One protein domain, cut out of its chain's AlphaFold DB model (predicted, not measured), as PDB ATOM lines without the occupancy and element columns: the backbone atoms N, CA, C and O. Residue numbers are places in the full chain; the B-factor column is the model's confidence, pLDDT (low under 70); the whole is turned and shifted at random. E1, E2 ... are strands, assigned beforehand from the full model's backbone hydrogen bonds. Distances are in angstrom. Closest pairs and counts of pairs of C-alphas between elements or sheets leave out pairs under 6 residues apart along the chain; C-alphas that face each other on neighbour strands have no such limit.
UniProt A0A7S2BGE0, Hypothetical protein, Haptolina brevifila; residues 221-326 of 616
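This is residues 221 to 326 of the 616 residues of the protein "Hypothetical protein" of Haptolina brevifila (UniProt A0A7S2BGE0). One strongly twisted sheet folds round on itself at the long, bent strand E3, making two facing walls like a flattened barrel that stays open between E1 and E7. One wall holds E1, E2, E6 and the last residues of E3; the other holds E7, the first part of E3, E5 and E4, and the long link of residues 285 to 305 lies at one end of the longest axis. The printed part has 106 residues with seven named strands, E1 to E7 in chain order, and no named helix; the class is all strand, with 50 residues, under half, in named elements. The sheet is branched and its neighbour pairs are antiparallel. The whole is compact, with a radius of gyration of the C-alphas of 13.4 A, and elongated, spanning 39 by 23 by 20 A.

E3, the longest strand by residues, covers residues 252 to 267; it bends by 152 degrees at residue 264, and its ends are 16.2 A apart. E5, residues 276 to 284, is 18.4 A long and bends by 92 degrees at residue 279. E6, residues 306 to 311, is 17.2 A long. The shorter strands are E1, residues 231 to 234, E2, residues 239 to 243, E4, residues 270 to 274, and E7, residues 321 to 325. E1 begins at C-alpha 231 (207.663, 206.878, 247.930), E3 at C-alpha 252 (198.128, 212.170, 258.080), and E7 ends at C-alpha 325 (194.159, 210.555, 255.284).

E3 has three neighbours in staggered pairing. E5 lies on one side of it, beside residues 252 to 262, with N 255 and O 280 2.8 A apart. On the other side are E7, beside residues 252 to 256, with N 256 and O 321 2.8 A apart, and E6, beside residues 262 to 267, with N 310 and O 265 2.8 A apart. E3 lies on one side of E5, and on the other side, beside residues 280 to 284, is the edge strand E4, which forms a hairpin with E5, with N 273 and O 281 2.9 A apart. E2 is antiparallel to E6 at 159 degrees, with N 240 and O 309 2.9 A apart. E1 and E2 form a hairpin, with N 233 and O 241 2.9 A apart. Residues 221 to 222 pair antiparallel with residues 231 to 232 of E1. The closest C-alphas of E4 and E6, those of Val 270 and Trp 307, are 7.3 A apart. E1 and E7, both edge strands, are apart.

The C-alphas farthest apart, those of Gly 295 and Arg 316, are 40.3 A apart. The printed part has no cut. The link from E5 to E6, 21 residues, is long. The mean pLDDT of the printed part is 78.7; residues 221 to 225, 235, 275 and 287 to 304 are under 70.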
ATOM      1  N   PHE A 221     209.625 201.666 246.872       60.28
ATOM      2  CA  PHE A 221     208.179 201.478 246.730       60.28
ATOM      3  C   PHE A 221     207.460 202.758 246.289       60.28
ATOM      4  O   PHE A 221     207.589 203.803 246.926       60.28
ATOM      5  N   SER A 222     206.640 202.639 245.243       50.88
ATOM      6  CA  SER A 222     205.581 203.589 244.884       50.88
ATOM      7  C   SER A 222     204.240 203.178 245.509       50.88
ATOM      8  O   SER A 222     204.031 202.002 245.829       50.88
ATOM      9  N   PHE A 223     203.326 204.144 245.681       67.00
ATOM     10  CA  PHE A 223     202.012 203.921 246.297       67.00
ATOM     11  C   PHE A 223     200.868 204.490 245.455       67.00
ATOM     12  O   PHE A 223     200.745 205.700 245.268       67.00
ATOM     13  N   THR A 224     199.987 203.607 244.994       49.31
ATOM     14  CA  THR A 224     198.711 203.942 244.357       49.31
ATOM     15  C   THR A 224     197.655 204.239 245.423       49.31
ATOM     16  O   THR A 224     197.089 203.329 246.020       49.31
ATOM     17  N   GLY A 225     197.388 205.525 245.674       62.69
ATOM     18  CA  GLY A 225     196.292 205.967 246.551       62.69
ATOM     19  C   GLY A 225     196.496 207.336 247.206       62.69
ATOM     20  O   GLY A 225     195.527 208.036 247.476       62.69
ATOM     21  N   CYS A 226     197.746 207.759 247.416       73.31
ATOM     22  CA  CYS A 226     198.064 209.042 248.047       73.31
ATOM     23  C   CYS A 226     198.491 210.089 247.010       73.31
ATOM     24  O   CYS A 226     199.564 209.974 246.414       73.31
ATOM     25  N   ALA A 227     197.695 211.152 246.840       81.38
ATOM     26  CA  ALA A 227     197.976 212.236 245.889       81.38
ATOM     27  C   ALA A 227     199.302 212.983 246.163       81.38
ATOM     28  O   ALA A 227     199.855 213.608 245.264       81.38
ATOM     29  N   LEU A 228     199.856 212.856 247.376       83.50
ATOM     30  CA  LEU A 228     201.137 213.450 247.775       83.50
ATOM     31  C   LEU A 228     202.361 212.849 247.047       83.50
ATOM     32  O   LEU A 228     203.488 213.310 247.249       83.50
ATOM     33  N   GLY A 229     202.167 211.798 246.239       84.44
ATOM     34  CA  GLY A 229     203.236 211.123 245.497       84.44
ATOM     35  C   GLY A 229     204.304 210.547 246.425       84.44
ATOM     36  O   GLY A 229     205.498 210.726 246.189       84.44
ATOM     37  N   VAL A 230     203.874 209.918 247.521       85.44
ATOM     38  CA  VAL A 230     204.779 209.293 248.492       85.44
ATOM     39  C   VAL A 230     205.552 208.161 247.816       85.44
ATOM     40  O   VAL A 230     204.991 207.367 247.060       85.44
ATOM     41  N   THR A 231     206.835 208.065 248.135       86.00
ATOM     42  CA  THR A 231     207.663 206.878 247.930       86.00
ATOM     43  C   THR A 231     208.380 206.543 249.232       86.00
ATOM     44  O   THR A 231     208.712 207.436 250.019       86.00
ATOM     45  N   SER A 232     208.610 205.256 249.490       84.69
ATOM     46  CA  SER A 232     209.436 204.841 250.625       84.69
ATOM     47  C   SER A 232     210.428 203.770 250.222       84.69
ATOM     48  O   SER A 232     210.043 202.760 249.632       84.69
ATOM     49  N   ASP A 233     211.673 203.969 250.627       84.62
ATOM     50  CA  ASP A 233     212.774 203.059 250.366       84.62
ATOM     51  C   ASP A 233     213.178 202.408 251.692       84.62
ATOM     52  O   ASP A 233     213.355 203.103 252.702       84.62
ATOM     53  N   HIS A 234     213.380 201.089 251.697       77.81
ATOM     54  CA  HIS A 234     214.135 200.453 252.776       77.81
ATOM     55  C   HIS A 234     215.606 200.851 252.628       77.81
ATOM     56  O   HIS A 234     216.331 200.311 251.795       77.81
ATOM     57  N   ALA A 235     216.045 201.822 253.429       60.38
ATOM     58  CA  ALA A 235     217.452 202.206 253.510       60.38
ATOM     59  C   ALA A 235     218.274 201.159 254.285       60.38
ATOM     60  O   ALA A 235     219.470 201.021 254.047       60.38
ATOM     61  N   THR A 236     217.624 200.427 255.197       73.81
ATOM     62  CA  THR A 236     218.097 199.191 255.844       73.81
ATOM     63  C   THR A 236     216.886 198.320 256.220       73.81
ATOM     64  O   THR A 236     215.747 198.786 256.144       73.81
ATOM     65  N   GLU A 237     217.106 197.095 256.712       72.94
ATOM     66  CA  GLU A 237     216.050 196.235 257.295       72.94
ATOM     67  C   GLU A 237     215.251 196.906 258.433       72.94
ATOM     68  O   GLU A 237     214.105 196.549 258.698       72.94
ATOM     69  N   LEU A 238     215.867 197.880 259.111       81.31
ATOM     70  CA  LEU A 238     215.294 198.637 260.225       81.31
ATOM     71  C   LEU A 238     214.740 200.005 259.792       81.31
ATOM     72  O   LEU A 238     213.943 200.598 260.516       81.31
ATOM     73  N   GLY A 239     215.229 200.555 258.678       84.19
ATOM     74  CA  GLY A 239     215.160 201.982 258.363       84.19
ATOM     75  C   GLY A 239     214.326 202.299 257.128       84.19
ATOM     76  O   GLY A 239     214.769 202.081 255.999       84.19
ATOM     77  N   TYR A 240     213.169 202.915 257.350       87.75
ATOM     78  CA  TYR A 240     212.287 203.436 256.313       87.75
ATOM     79  C   TYR A 240     212.664 204.883 255.997       87.75
ATOM     80  O   TYR A 240     212.520 205.778 256.837       87.75
ATOM     81  N   ARG A 241     213.124 205.139 254.770       87.62
ATOM     82  CA  ARG A 241     213.266 206.493 254.224       87.62
ATOM     83  C   ARG A 241     211.980 206.844 253.493       87.62
ATOM     84  O   ARG A 241     211.572 206.103 252.608       87.62
ATOM     85  N   VAL A 242     211.374 207.983 253.810       88.75
ATOM     86  CA  VAL A 242     210.164 208.468 253.140       88.75
ATOM     87  C   VAL A 242     210.499 209.730 252.354       88.75
ATOM     88  O   VAL A 242     211.047 210.696 252.892       88.75
ATOM     89  N   THR A 243     210.171 209.722 251.063       86.12
ATOM     90  CA  THR A 243     210.246 210.895 250.189       86.12
ATOM     91  C   THR A 243     208.832 211.231 249.731       86.12
ATOM     92  O   THR A 243     208.140 210.394 249.163       86.12
ATOM     93  N   VAL A 244     208.392 212.462 249.977       85.81
ATOM     94  CA  VAL A 244     207.076 212.948 249.540       85.81
ATOM     95  C   VAL A 244     207.286 213.903 248.363       85.81
ATOM     96  O   VAL A 244     208.193 214.736 248.405       85.81
ATOM     97  N   GLN A 245     206.495 213.773 247.295       83.06
ATOM     98  CA  GLN A 245     206.616 214.635 246.112       83.06
ATOM     99  C   GLN A 245     205.854 215.956 246.263       83.06
ATOM    100  O   GLN A 245     206.326 216.976 245.763       83.06
ATOM    101  N   GLN A 246     204.714 215.955 246.960       85.31
ATOM    102  CA  GLN A 246     203.906 217.146 247.235       85.31
ATOM    103  C   GLN A 246     203.617 217.253 248.736       85.31
ATOM    104  O   GLN A 246     203.010 216.361 249.322       85.31
ATOM    105  N   TRP A 247     204.040 218.345 249.375       78.69
ATOM    106  CA  TRP A 247     203.812 218.558 250.807       78.69
ATOM    107  C   TRP A 247     202.520 219.350 251.037       78.69
ATOM    108  O   TRP A 247     202.506 220.574 250.888       78.69
ATOM    109  N   LEU A 248     201.444 218.653 251.413       84.06
ATOM    110  CA  LEU A 248     200.196 219.264 251.877       84.06
ATOM    111  C   LEU A 248     200.142 219.202 253.415       84.06
ATOM    112  O   LEU A 248     200.080 218.100 253.968       84.06
ATOM    113  N   PRO A 249     200.187 220.348 254.124       82.31
ATOM    114  CA  PRO A 249     200.066 220.373 255.578       82.31
ATOM    115  C   PRO A 249     198.762 219.736 256.079       82.31
ATOM    116  O   PRO A 249     197.745 219.732 255.386       82.31
ATOM    117  N   GLY A 250     198.801 219.188 257.292       84.12
ATOM    118  CA  GLY A 250     197.649 218.584 257.965       84.12
ATOM    119  C   GLY A 250     197.261 217.184 257.473       84.12
ATOM    120  O   GLY A 250     196.477 216.524 258.144       84.12
ATOM    121  N   HIS A 251     197.814 216.699 256.356       86.38
ATOM    122  CA  HIS A 251     197.628 215.306 255.942       86.38
ATOM    123  C   HIS A 251     198.312 214.345 256.922       86.38
ATOM    124  O   HIS A 251     199.452 214.578 257.348       86.38
ATOM    125  N   LEU A 252     197.624 213.245 257.233       91.12
ATOM    126  CA  LEU A 252     198.128 212.170 258.080       91.12
ATOM    127  C   LEU A 252     198.568 210.991 257.203       91.12
ATOM    128  O   LEU A 252     197.782 210.455 256.425       91.12
ATOM    129  N   LEU A 253     199.830 210.582 257.323       93.06
ATOM    130  CA  LEU A 253     200.357 209.395 256.648       93.06
ATOM    131  C   LEU A 253     200.494 208.258 257.660       93.06
ATOM    132  O   LEU A 253     201.265 208.371 258.614       93.06
ATOM    133  N   THR A 254     199.760 207.165 257.446       92.75
ATOM    134  CA  THR A 254     199.683 206.043 258.394       92.75
ATOM    135  C   THR A 254     200.194 204.756 257.763       92.75
ATOM    136  O   THR A 254     199.624 204.264 256.792       92.75
ATOM    137  N   TRP A 255     201.244 204.179 258.345       93.31
ATOM    138  CA  TRP A 255     201.735 202.842 258.029       93.31
ATOM    139  C   TRP A 255     200.993 201.835 258.904       93.31
ATOM    140  O   TRP A 255     201.082 201.901 260.129       93.31
ATOM    141  N   HIS A 256     200.294 200.893 258.280       93.44
ATOM    142  CA  HIS A 256     199.637 199.759 258.924       93.44
ATOM    143  C   HIS A 256     200.505 198.517 258.690       93.44
ATOM    144  O   HIS A 256     200.725 198.102 257.549       93.44
ATOM    145  N   PHE A 257     201.017 197.955 259.776       93.75
ATOM    146  CA  PHE A 257     201.852 196.758 259.817       93.75
ATOM    147  C   PHE A 257     200.977 195.553 260.191       93.75
ATOM    148  O   PHE A 257     199.974 195.705 260.886       93.75
ATOM    149  N   ASP A 258     201.344 194.344 259.757       93.06
ATOM    150  CA  ASP A 258     200.591 193.126 260.103       93.06
ATOM    151  C   ASP A 258     200.873 192.618 261.532       93.06
ATOM    152  O   ASP A 258     200.218 191.690 262.007       93.06
ATOM    153  N   ARG A 259     201.835 193.243 262.221       92.75
ATOM    154  CA  ARG A 259     202.283 192.950 263.587       92.75
ATOM    155  C   ARG A 259     202.626 194.251 264.325       92.75
ATOM    156  O   ARG A 259     202.927 195.250 263.669       92.75
ATOM    157  N   PRO A 260     202.627 194.259 265.671       92.94
ATOM    158  CA  PRO A 260     203.128 195.384 266.451       92.94
ATOM    159  C   PRO A 260     204.575 195.751 266.103       92.94
ATOM    160  O   PRO A 260     205.428 194.876 265.967       92.94
ATOM    161  N   VAL A 261     204.849 197.052 266.008       93.81
ATOM    162  CA  VAL A 261     206.188 197.624 265.828       93.81
ATOM    163  C   VAL A 261     206.397 198.810 266.776       93.81
ATOM    164  O   VAL A 261     205.432 199.449 267.203       93.81
ATOM    165  N   THR A 262     207.659 199.124 267.076       91.06
ATOM    166  CA  THR A 262     208.062 200.289 267.881       91.06
ATOM    167  C   THR A 262     209.053 201.147 267.102       91.06
ATOM    168  O   THR A 262     209.989 200.622 266.494       91.06
ATOM    169  N   VAL A 263     208.874 202.469 267.129       92.06
ATOM    170  CA  VAL A 263     209.796 203.424 266.494       92.06
ATOM    171  C   VAL A 263     210.965 203.760 267.423       92.06
ATOM    172  O   VAL A 263     210.841 204.610 268.299       92.06
ATOM    173  N   ALA A 264     212.138 203.180 267.158       89.25
ATOM    174  CA  ALA A 264     213.391 203.532 267.834       89.25
ATOM    175  C   ALA A 264     213.815 204.989 267.578       89.25
ATOM    176  O   ALA A 264     214.491 205.619 268.395       89.25
ATOM    177  N   ARG A 265     213.501 205.522 266.387       89.12
ATOM    178  CA  ARG A 265     213.878 206.886 265.986       89.12
ATOM    179  C   ARG A 265     213.056 207.394 264.810       89.12
ATOM    180  O   ARG A 265     212.840 206.648 263.867       89.12
ATOM    181  N   ALA A 266     212.750 208.688 264.776       89.44
ATOM    182  CA  ALA A 266     212.347 209.391 263.555       89.44
ATOM    183  C   ALA A 266     213.257 210.597 263.271       89.44
ATOM    184  O   ALA A 266     213.966 211.080 264.158       89.44
ATOM    185  N   TRP A 267     213.257 211.079 262.027       86.31
ATOM    186  CA  TRP A 267     213.947 212.305 261.615       86.31
ATOM    187  C   TRP A 267     213.187 213.031 260.498       86.31
ATOM    188  O   TRP A 267     212.541 212.397 259.668       86.31
ATOM    189  N   GLY A 268     213.308 214.361 260.442       84.06
ATOM    190  CA  GLY A 268     212.637 215.225 259.459       84.06
ATOM    191  C   GLY A 268     211.653 216.207 260.104       84.06
ATOM    192  O   GLY A 268     211.644 216.365 261.322       84.06
ATOM    193  N   LYS A 269     210.829 216.882 259.289       77.38
ATOM    194  CA  LYS A 269     209.751 217.788 259.742       77.38
ATOM    195  C   LYS A 269     208.402 217.064 259.906       77.38
ATOM    196  O   LYS A 269     207.367 217.556 259.469       77.38
ATOM    197  N   VAL A 270     208.414 215.887 260.524       76.88
ATOM    198  CA  VAL A 270     207.199 215.108 260.812       76.88
ATOM    199  C   VAL A 270     207.000 214.952 262.311       76.88
ATOM    200  O   VAL A 270     207.971 214.884 263.065       76.88
ATOM    201  N   HIS A 271     205.743 214.892 262.736       81.25
ATOM    202  CA  HIS A 271     205.377 214.568 264.109       81.25
ATOM    203  C   HIS A 271     204.773 213.168 264.135       81.25
ATOM    204  O   HIS A 271     203.857 212.896 263.364       81.25
ATOM    205  N   ILE A 272     205.279 212.293 265.003       81.12
ATOM    206  CA  ILE A 272     204.644 210.997 265.259       81.12
ATOM    207  C   ILE A 272     203.393 211.268 266.099       81.12
ATOM    208  O   ILE A 272     203.487 211.946 267.120       81.12
ATOM    209  N   GLU A 273     202.233 210.778 265.677       80.94
ATOM    210  CA  GLU A 273     200.996 210.835 266.472       80.94
ATOM    211  C   GLU A 273     200.717 209.497 267.164       80.94
ATOM    212  O   GLU A 273     200.323 209.469 268.325       80.94
ATOM    213  N   VAL A 274     201.026 208.387 266.486       74.94
ATOM    214  CA  VAL A 274     201.033 207.032 267.055       74.94
ATOM    215  C   VAL A 274     202.349 206.366 266.661       74.94
ATOM    216  O   VAL A 274     202.692 206.366 265.481       74.94
ATOM    217  N   GLY A 275     203.105 205.854 267.640       68.25
ATOM    218  CA  GLY A 275     204.468 205.322 267.450       68.25
ATOM    219  C   GLY A 275     204.692 203.882 267.925       68.25
ATOM    220  O   GLY A 275     205.834 203.421 267.931       68.25
ATOM    221  N   GLN A 276     203.627 203.200 268.352       71.31
ATOM    222  CA  GLN A 276     203.646 201.854 268.926       71.31
ATOM    223  C   GLN A 276     202.430 201.049 268.453       71.31
ATOM    224  O   GLN A 276     201.335 201.593 268.294       71.31
ATOM    225  N   GLY A 277     202.613 199.740 268.282       86.75
ATOM    226  CA  GLY A 277     201.561 198.815 267.864       86.75
ATOM    227  C   GLY A 277     201.529 198.604 266.350       86.75
ATOM    228  O   GLY A 277     202.512 198.840 265.654       86.75
ATOM    229  N   ALA A 278     200.408 198.109 265.824       89.06
ATOM    230  CA  ALA A 278     200.271 197.757 264.403       89.06
ATOM    231  C   ALA A 278     200.110 198.973 263.462       89.06
ATOM    232  O   ALA A 278     199.907 198.804 262.260       89.06
ATOM    233  N   LYS A 279     200.156 200.206 263.985       90.69
ATOM    234  CA  LYS A 279     200.009 201.442 263.207       90.69
ATOM    235  C   LYS A 279     201.021 202.487 263.657       90.69
ATOM    236  O   LYS A 279     201.105 202.777 264.846       90.69
ATOM    237  N   ILE A 280     201.730 203.089 262.705       89.44
ATOM    238  CA  ILE A 280     202.557 204.277 262.940       89.44
ATOM    239  C   ILE A 280     202.005 205.417 262.084       89.44
ATOM    240  O   ILE A 280     201.934 205.290 260.861       89.44
ATOM    241  N   ALA A 281     201.616 206.521 262.719       90.62
ATOM    242  CA  ALA A 281     200.980 207.664 262.068       90.62
ATOM    243  C   ALA A 281     201.854 208.922 262.176       90.62
ATOM    244  O   ALA A 281     202.330 209.260 263.263       90.62
ATOM    245  N   PHE A 282     202.053 209.615 261.051       88.38
ATOM    246  CA  PHE A 282     202.884 210.813 260.937       88.38
ATOM    247  C   PHE A 282     202.087 211.985 260.362       88.38
ATOM    248  O   PHE A 282     201.658 211.941 259.207       88.38
ATOM    249  N   ALA A 283     201.942 213.059 261.136       86.31
ATOM    250  CA  ALA A 283     201.309 214.287 260.669       86.31
ATOM    251  C   ALA A 283     202.316 215.193 259.946       86.31
ATOM    252  O   ALA A 283     203.385 215.530 260.480       86.31
ATOM    253  N   LEU A 284     201.955 215.627 258.734       81.50
ATOM    254  CA  LEU A 284     202.731 216.585 257.949       81.50
ATOM    255  C   LEU A 284     202.488 218.010 258.467       81.50
ATOM    256  O   LEU A 284     201.497 218.662 258.134       81.50
ATOM    257  N   ARG A 285     203.406 218.513 259.298       78.31
ATOM    258  CA  ARG A 285     203.358 219.891 259.815       78.31
ATOM    259  C   ARG A 285     203.746 220.922 258.749       78.31
ATOM    260  O   ARG A 285     204.426 220.616 257.768       78.31
ATOM    261  N   GLY A 286     203.304 222.160 258.948       71.69
ATOM    262  CA  GLY A 286     203.656 223.315 258.126       71.69
ATOM    263  C   GLY A 286     205.138 223.692 258.222       71.69
ATOM    264  O   GLY A 286     205.894 223.197 259.064       71.69
ATOM    265  N   GLY A 287     205.576 224.603 257.348       54.81
ATOM    266  CA  GLY A 287     206.964 225.083 257.323       54.81
ATOM    267  C   GLY A 287     207.406 225.765 258.628       54.81
ATOM    268  O   GLY A 287     208.585 225.704 258.979       54.81
ATOM    269  N   ASP A 288     206.448 226.333 259.351       64.81
ATOM    270  CA  ASP A 288     206.514 226.960 260.674       64.81
ATOM    271  C   ASP A 288     206.529 225.965 261.856       64.81
ATOM    272  O   ASP A 288     206.848 226.347 262.977       64.81
ATOM    273  N   GLY A 289     206.213 224.686 261.619       56.84
ATOM    274  CA  GLY A 289     206.030 223.675 262.667       56.84
ATOM    275  C   GLY A 289     204.609 223.605 263.240       56.84
ATOM    276  O   GLY A 289     204.366 222.805 264.149       56.84
ATOM    277  N   SER A 290     203.663 224.380 262.704       57.12
ATOM    278  CA  SER A 290     202.245 224.301 263.056       57.12
ATOM    279  C   SER A 290     201.589 223.057 262.449       57.12
ATOM    280  O   SER A 290     201.988 222.582 261.383       57.12
ATOM    281  N   LEU A 291     200.533 222.544 263.083       54.25
ATOM    282  CA  LEU A 291     199.530 221.730 262.388       54.25
ATOM    283  C   LEU A 291     198.613 222.703 261.637       54.25
ATOM    284  O   LEU A 291     197.514 223.020 262.085       54.25
ATOM    285  N   ALA A 292     199.141 223.271 260.549       46.50
ATOM    286  CA  ALA A 292     198.502 224.367 259.834       46.50
ATOM    287  C   ALA A 292     197.117 223.948 259.319       46.50
ATOM    288  O   ALA A 292     196.991 222.971 258.580       46.50
ATOM    289  N   ALA A 293     196.090 224.703 259.714       46.75
ATOM    290  CA  ALA A 293     194.726 224.488 259.254       46.75
ATOM    291  C   ALA A 293     194.617 224.657 257.727       46.75
ATOM    292  O   ALA A 293     195.413 225.365 257.103       46.75
ATOM    293  N   SER A 294     193.596 224.018 257.143       46.09
ATOM    294  CA  SER A 294     193.262 224.115 255.717       46.09
ATOM    295  C   SER A 294     193.215 225.581 255.264       46.09
ATOM    296  O   SER A 294     192.357 226.340 255.711       46.09
ATOM    297  N   GLY A 295     194.173 225.987 254.422       44.16
ATOM    298  CA  GLY A 295     194.343 227.382 253.996       44.16
ATOM    299  C   GLY A 295     195.795 227.829 253.793       44.16
ATOM    300  O   GLY A 295     196.030 228.785 253.056       44.16
ATOM    301  N   ALA A 296     196.784 227.141 254.375       47.16
ATOM    302  CA  ALA A 296     198.185 227.365 254.005       47.16
ATOM    303  C   ALA A 296     198.399 227.014 252.513       47.16
ATOM    304  O   ALA A 296     198.000 225.919 252.100       47.16
ATOM    305  N   PRO A 297     199.014 227.890 251.691       49.84
ATOM    306  CA  PRO A 297     199.223 227.598 250.278       49.84
ATOM    307  C   PRO A 297     200.126 226.363 250.116       49.84
ATOM    308  O   PRO A 297     201.087 226.210 250.880       49.84
ATOM    309  N   PRO A 298     199.853 225.481 249.136       51.19
ATOM    310  CA  PRO A 298     200.678 224.303 248.906       51.19
ATOM    311  C   PRO A 298     202.117 224.726 248.596       51.19
ATOM    312  O   PRO A 298     202.347 225.710 247.889       51.19
ATOM    313  N   LEU A 299     203.094 223.967 249.101       50.38
ATOM    314  CA  LEU A 299     204.519 224.214 248.860       50.38
ATOM    315  C   LEU A 299     204.892 223.826 247.417       50.38
ATOM    316  O   LEU A 299     205.533 222.809 247.171       50.38
ATOM    317  N   SER A 300     204.464 224.653 246.460       45.84
ATOM    318  CA  SER A 300     204.626 224.474 245.008       45.84
ATOM    319  C   SER A 300     206.077 224.573 244.528       45.84
ATOM    320  O   SER A 300     206.420 224.076 243.456       45.84
ATOM    321  N   THR A 301     206.961 225.158 245.338       48.50
ATOM    322  CA  THR A 301     208.409 224.995 245.198       48.50
ATOM    323  C   THR A 301     208.743 223.503 245.244       48.50
ATOM    324  O   THR A 301     208.528 222.891 246.287       48.50
ATOM    325  N   GLY A 302     209.278 222.930 244.155       55.16
ATOM    326  CA  GLY A 302     209.482 221.482 243.939       55.16
ATOM    327  C   GLY A 302     210.465 220.800 244.901       55.16
ATOM    328  O   GLY A 302     211.538 220.332 244.516       55.16
ATOM    329  N   ARG A 303     210.110 220.778 246.181       59.28
ATOM    330  CA  ARG A 303     210.957 220.477 247.324       59.28
ATOM    331  C   ARG A 303     210.618 219.085 247.841       59.28
ATOM    332  O   ARG A 303     209.727 218.915 248.666       59.28
ATOM    333  N   ARG A 304     211.381 218.096 247.376       63.34
ATOM    334  CA  ARG A 304     211.383 216.732 247.927       63.34
ATOM    335  C   ARG A 304     211.989 216.748 249.336       63.34
ATOM    336  O   ARG A 304     213.173 216.455 249.503       63.34
ATOM    337  N   ASP A 305     211.206 217.144 250.337       73.25
ATOM    338  CA  ASP A 305     211.598 216.980 251.736       73.25
ATOM    339  C   ASP A 305     211.648 215.484 252.071       73.25
ATOM    340  O   ASP A 305     210.706 214.727 251.827       73.25
ATOM    341  N   GLN A 306     212.788 215.065 252.616       80.94
ATOM    342  CA  GLN A 306     213.044 213.687 253.010       80.94
ATOM    343  C   GLN A 306     213.013 213.563 254.523       80.94
ATOM    344  O   GLN A 306     213.630 214.344 255.250       80.94
ATOM    345  N   TRP A 307     212.321 212.534 254.980       87.88
ATOM    346  CA  TRP A 307     212.198 212.172 256.380       87.88
ATOM    347  C   TRP A 307     212.271 210.648 256.504       87.88
ATOM    348  O   TRP A 307     212.536 209.946 255.524       87.88
ATOM    349  N   GLY A 308     212.112 210.118 257.706       89.25
ATOM    350  CA  GLY A 308     212.033 208.676 257.887       89.25
ATOM    351  C   GLY A 308     212.034 208.254 259.340       89.25
ATOM    352  O   GLY A 308     212.047 209.086 260.253       89.25
ATOM    353  N   PHE A 309     212.015 206.941 259.532       91.62
ATOM    354  CA  PHE A 309     212.024 206.312 260.840       91.62
ATOM    355  C   PHE A 309     212.808 204.998 260.842       91.62
ATOM    356  O   PHE A 309     212.993 204.351 259.812       91.62
ATOM    357  N   VAL A 310     213.306 204.634 262.019       90.88
ATOM    358  CA  VAL A 310     213.971 203.366 262.316       90.88
ATOM    359  C   VAL A 310     213.109 202.625 263.330       90.88
ATOM    360  O   VAL A 310     212.705 203.223 264.330       90.88
ATOM    361  N   LEU A 311     212.831 201.349 263.078       91.81
ATOM    362  CA  LEU A 311     212.189 200.458 264.044       91.81
ATOM    363  C   LEU A 311     213.213 199.899 265.043       91.81
ATOM    364  O   LEU A 311     214.410 199.875 264.763       91.81
ATOM    365  N   GLU A 312     212.752 199.452 266.209       91.06
ATOM    366  CA  GLU A 312     213.614 198.795 267.212       91.06
ATOM    367  C   GLU A 312     214.121 197.420 266.753       91.06
ATOM    368  O   GLU A 312     215.240 197.035 267.086       91.06
ATOM    369  N   SER A 313     213.332 196.705 265.948       90.81
ATOM    370  CA  SER A 313     213.641 195.364 265.442       90.81
ATOM    371  C   SER A 313     213.365 195.239 263.932       90.81
ATOM    372  O   SER A 313     212.549 195.997 263.393       90.81
ATOM    373  N   PRO A 314     214.045 194.322 263.206       89.62
ATOM    374  CA  PRO A 314     213.831 194.141 261.770       89.62
ATOM    375  C   PRO A 314     212.417 193.628 261.492       89.62
ATOM    376  O   PRO A 314     212.019 192.572 261.991       89.62
ATOM    377  N   TYR A 315     211.651 194.352 260.680       91.25
ATOM    378  CA  TYR A 315     210.260 193.993 260.417       91.25
ATOM    379  C   TYR A 315     210.159 192.859 259.387       91.25
ATOM    380  O   TYR A 315     210.329 193.065 258.187       91.25
ATOM    381  N   ARG A 316     209.850 191.651 259.874       89.88
ATOM    382  CA  ARG A 316     209.676 190.418 259.076       89.88
ATOM    383  C   ARG A 316     208.205 190.103 258.741       89.88
ATOM    384  O   ARG A 316     207.848 188.942 258.559       89.88
ATOM    385  N   GLY A 317     207.342 191.118 258.725       90.69
ATOM    386  CA  GLY A 317     205.926 190.994 258.358       90.69
ATOM    387  C   GLY A 317     205.657 191.247 256.871       90.69
ATOM    388  O   GLY A 317     206.563 191.554 256.093       90.69
ATOM    389  N   LYS A 318     204.387 191.167 256.458       91.31
ATOM    390  CA  LYS A 318     203.943 191.593 255.118       91.31
ATOM    391  C   LYS A 318     204.236 193.081 254.911       91.31
ATOM    392  O   LYS A 318     204.067 193.872 255.840       91.31
ATOM    393  N   LYS A 319     204.627 193.476 253.688       87.44
ATOM    394  CA  LYS A 319     204.894 194.879 253.302       87.44
ATOM    395  C   LYS A 319     203.790 195.804 253.857       87.44
ATOM    396  O   LYS A 319     202.624 195.556 253.544       87.44
ATOM    397  N   PRO A 320     204.126 196.841 254.651       90.62
ATOM    398  CA  PRO A 320     203.119 197.650 255.326       90.62
ATOM    399  C   PRO A 320     202.253 198.411 254.319       90.62
ATOM    400  O   PRO A 320     202.752 198.947 253.324       90.62
ATOM    401  N   LEU A 321     200.953 198.468 254.597       91.50
ATOM    402  CA  LEU A 321     200.002 199.283 253.848       91.50
ATOM    403  C   LEU A 321     200.146 200.737 254.307       91.50
ATOM    404  O   LEU A 321     200.143 200.995 255.506       91.50
ATOM    405  N   ILE A 322     200.238 201.690 253.381       91.50
ATOM    406  CA  ILE A 322     200.286 203.118 253.721       91.50
ATOM    407  C   ILE A 322     198.958 203.763 253.329       91.50
ATOM    408  O   ILE A 322     198.617 203.785 252.146       91.50
ATOM    409  N   THR A 323     198.226 204.303 254.307       92.12
ATOM    410  CA  THR A 323     197.086 205.202 254.065       92.12
ATOM    411  C   THR A 323     197.509 206.659 254.197       92.12
ATOM    412  O   THR A 323     198.578 206.992 254.714       92.12
ATOM    413  N   CYS A 324     196.685 207.529 253.628       91.50
ATOM    414  CA  CYS A 324     196.981 208.928 253.380       91.50
ATOM    415  C   CYS A 324     195.674 209.689 253.560       91.50
ATOM    416  O   CYS A 324     194.866 209.805 252.638       91.50
ATOM    417  N   ASP A 325     195.443 210.092 254.800       90.38
ATOM    418  CA  ASP A 325     194.159 210.555 255.284       90.38
ATOM    419  C   ASP A 325     194.112 212.088 255.193       90.38
ATOM    420  O   ASP A 325     194.892 212.814 255.817       90.38
ATOM    421  N   ASP A 326     193.219 212.571 254.327       85.69
ATOM    422  CA  ASP A 326     192.990 213.988 254.045       85.69
ATOM    423  C   ASP A 326     192.021 214.568 255.096       85.69
ATOM    424  O   ASP A 326     190.843 214.182 255.114       85.69
TER     425      ASP A 326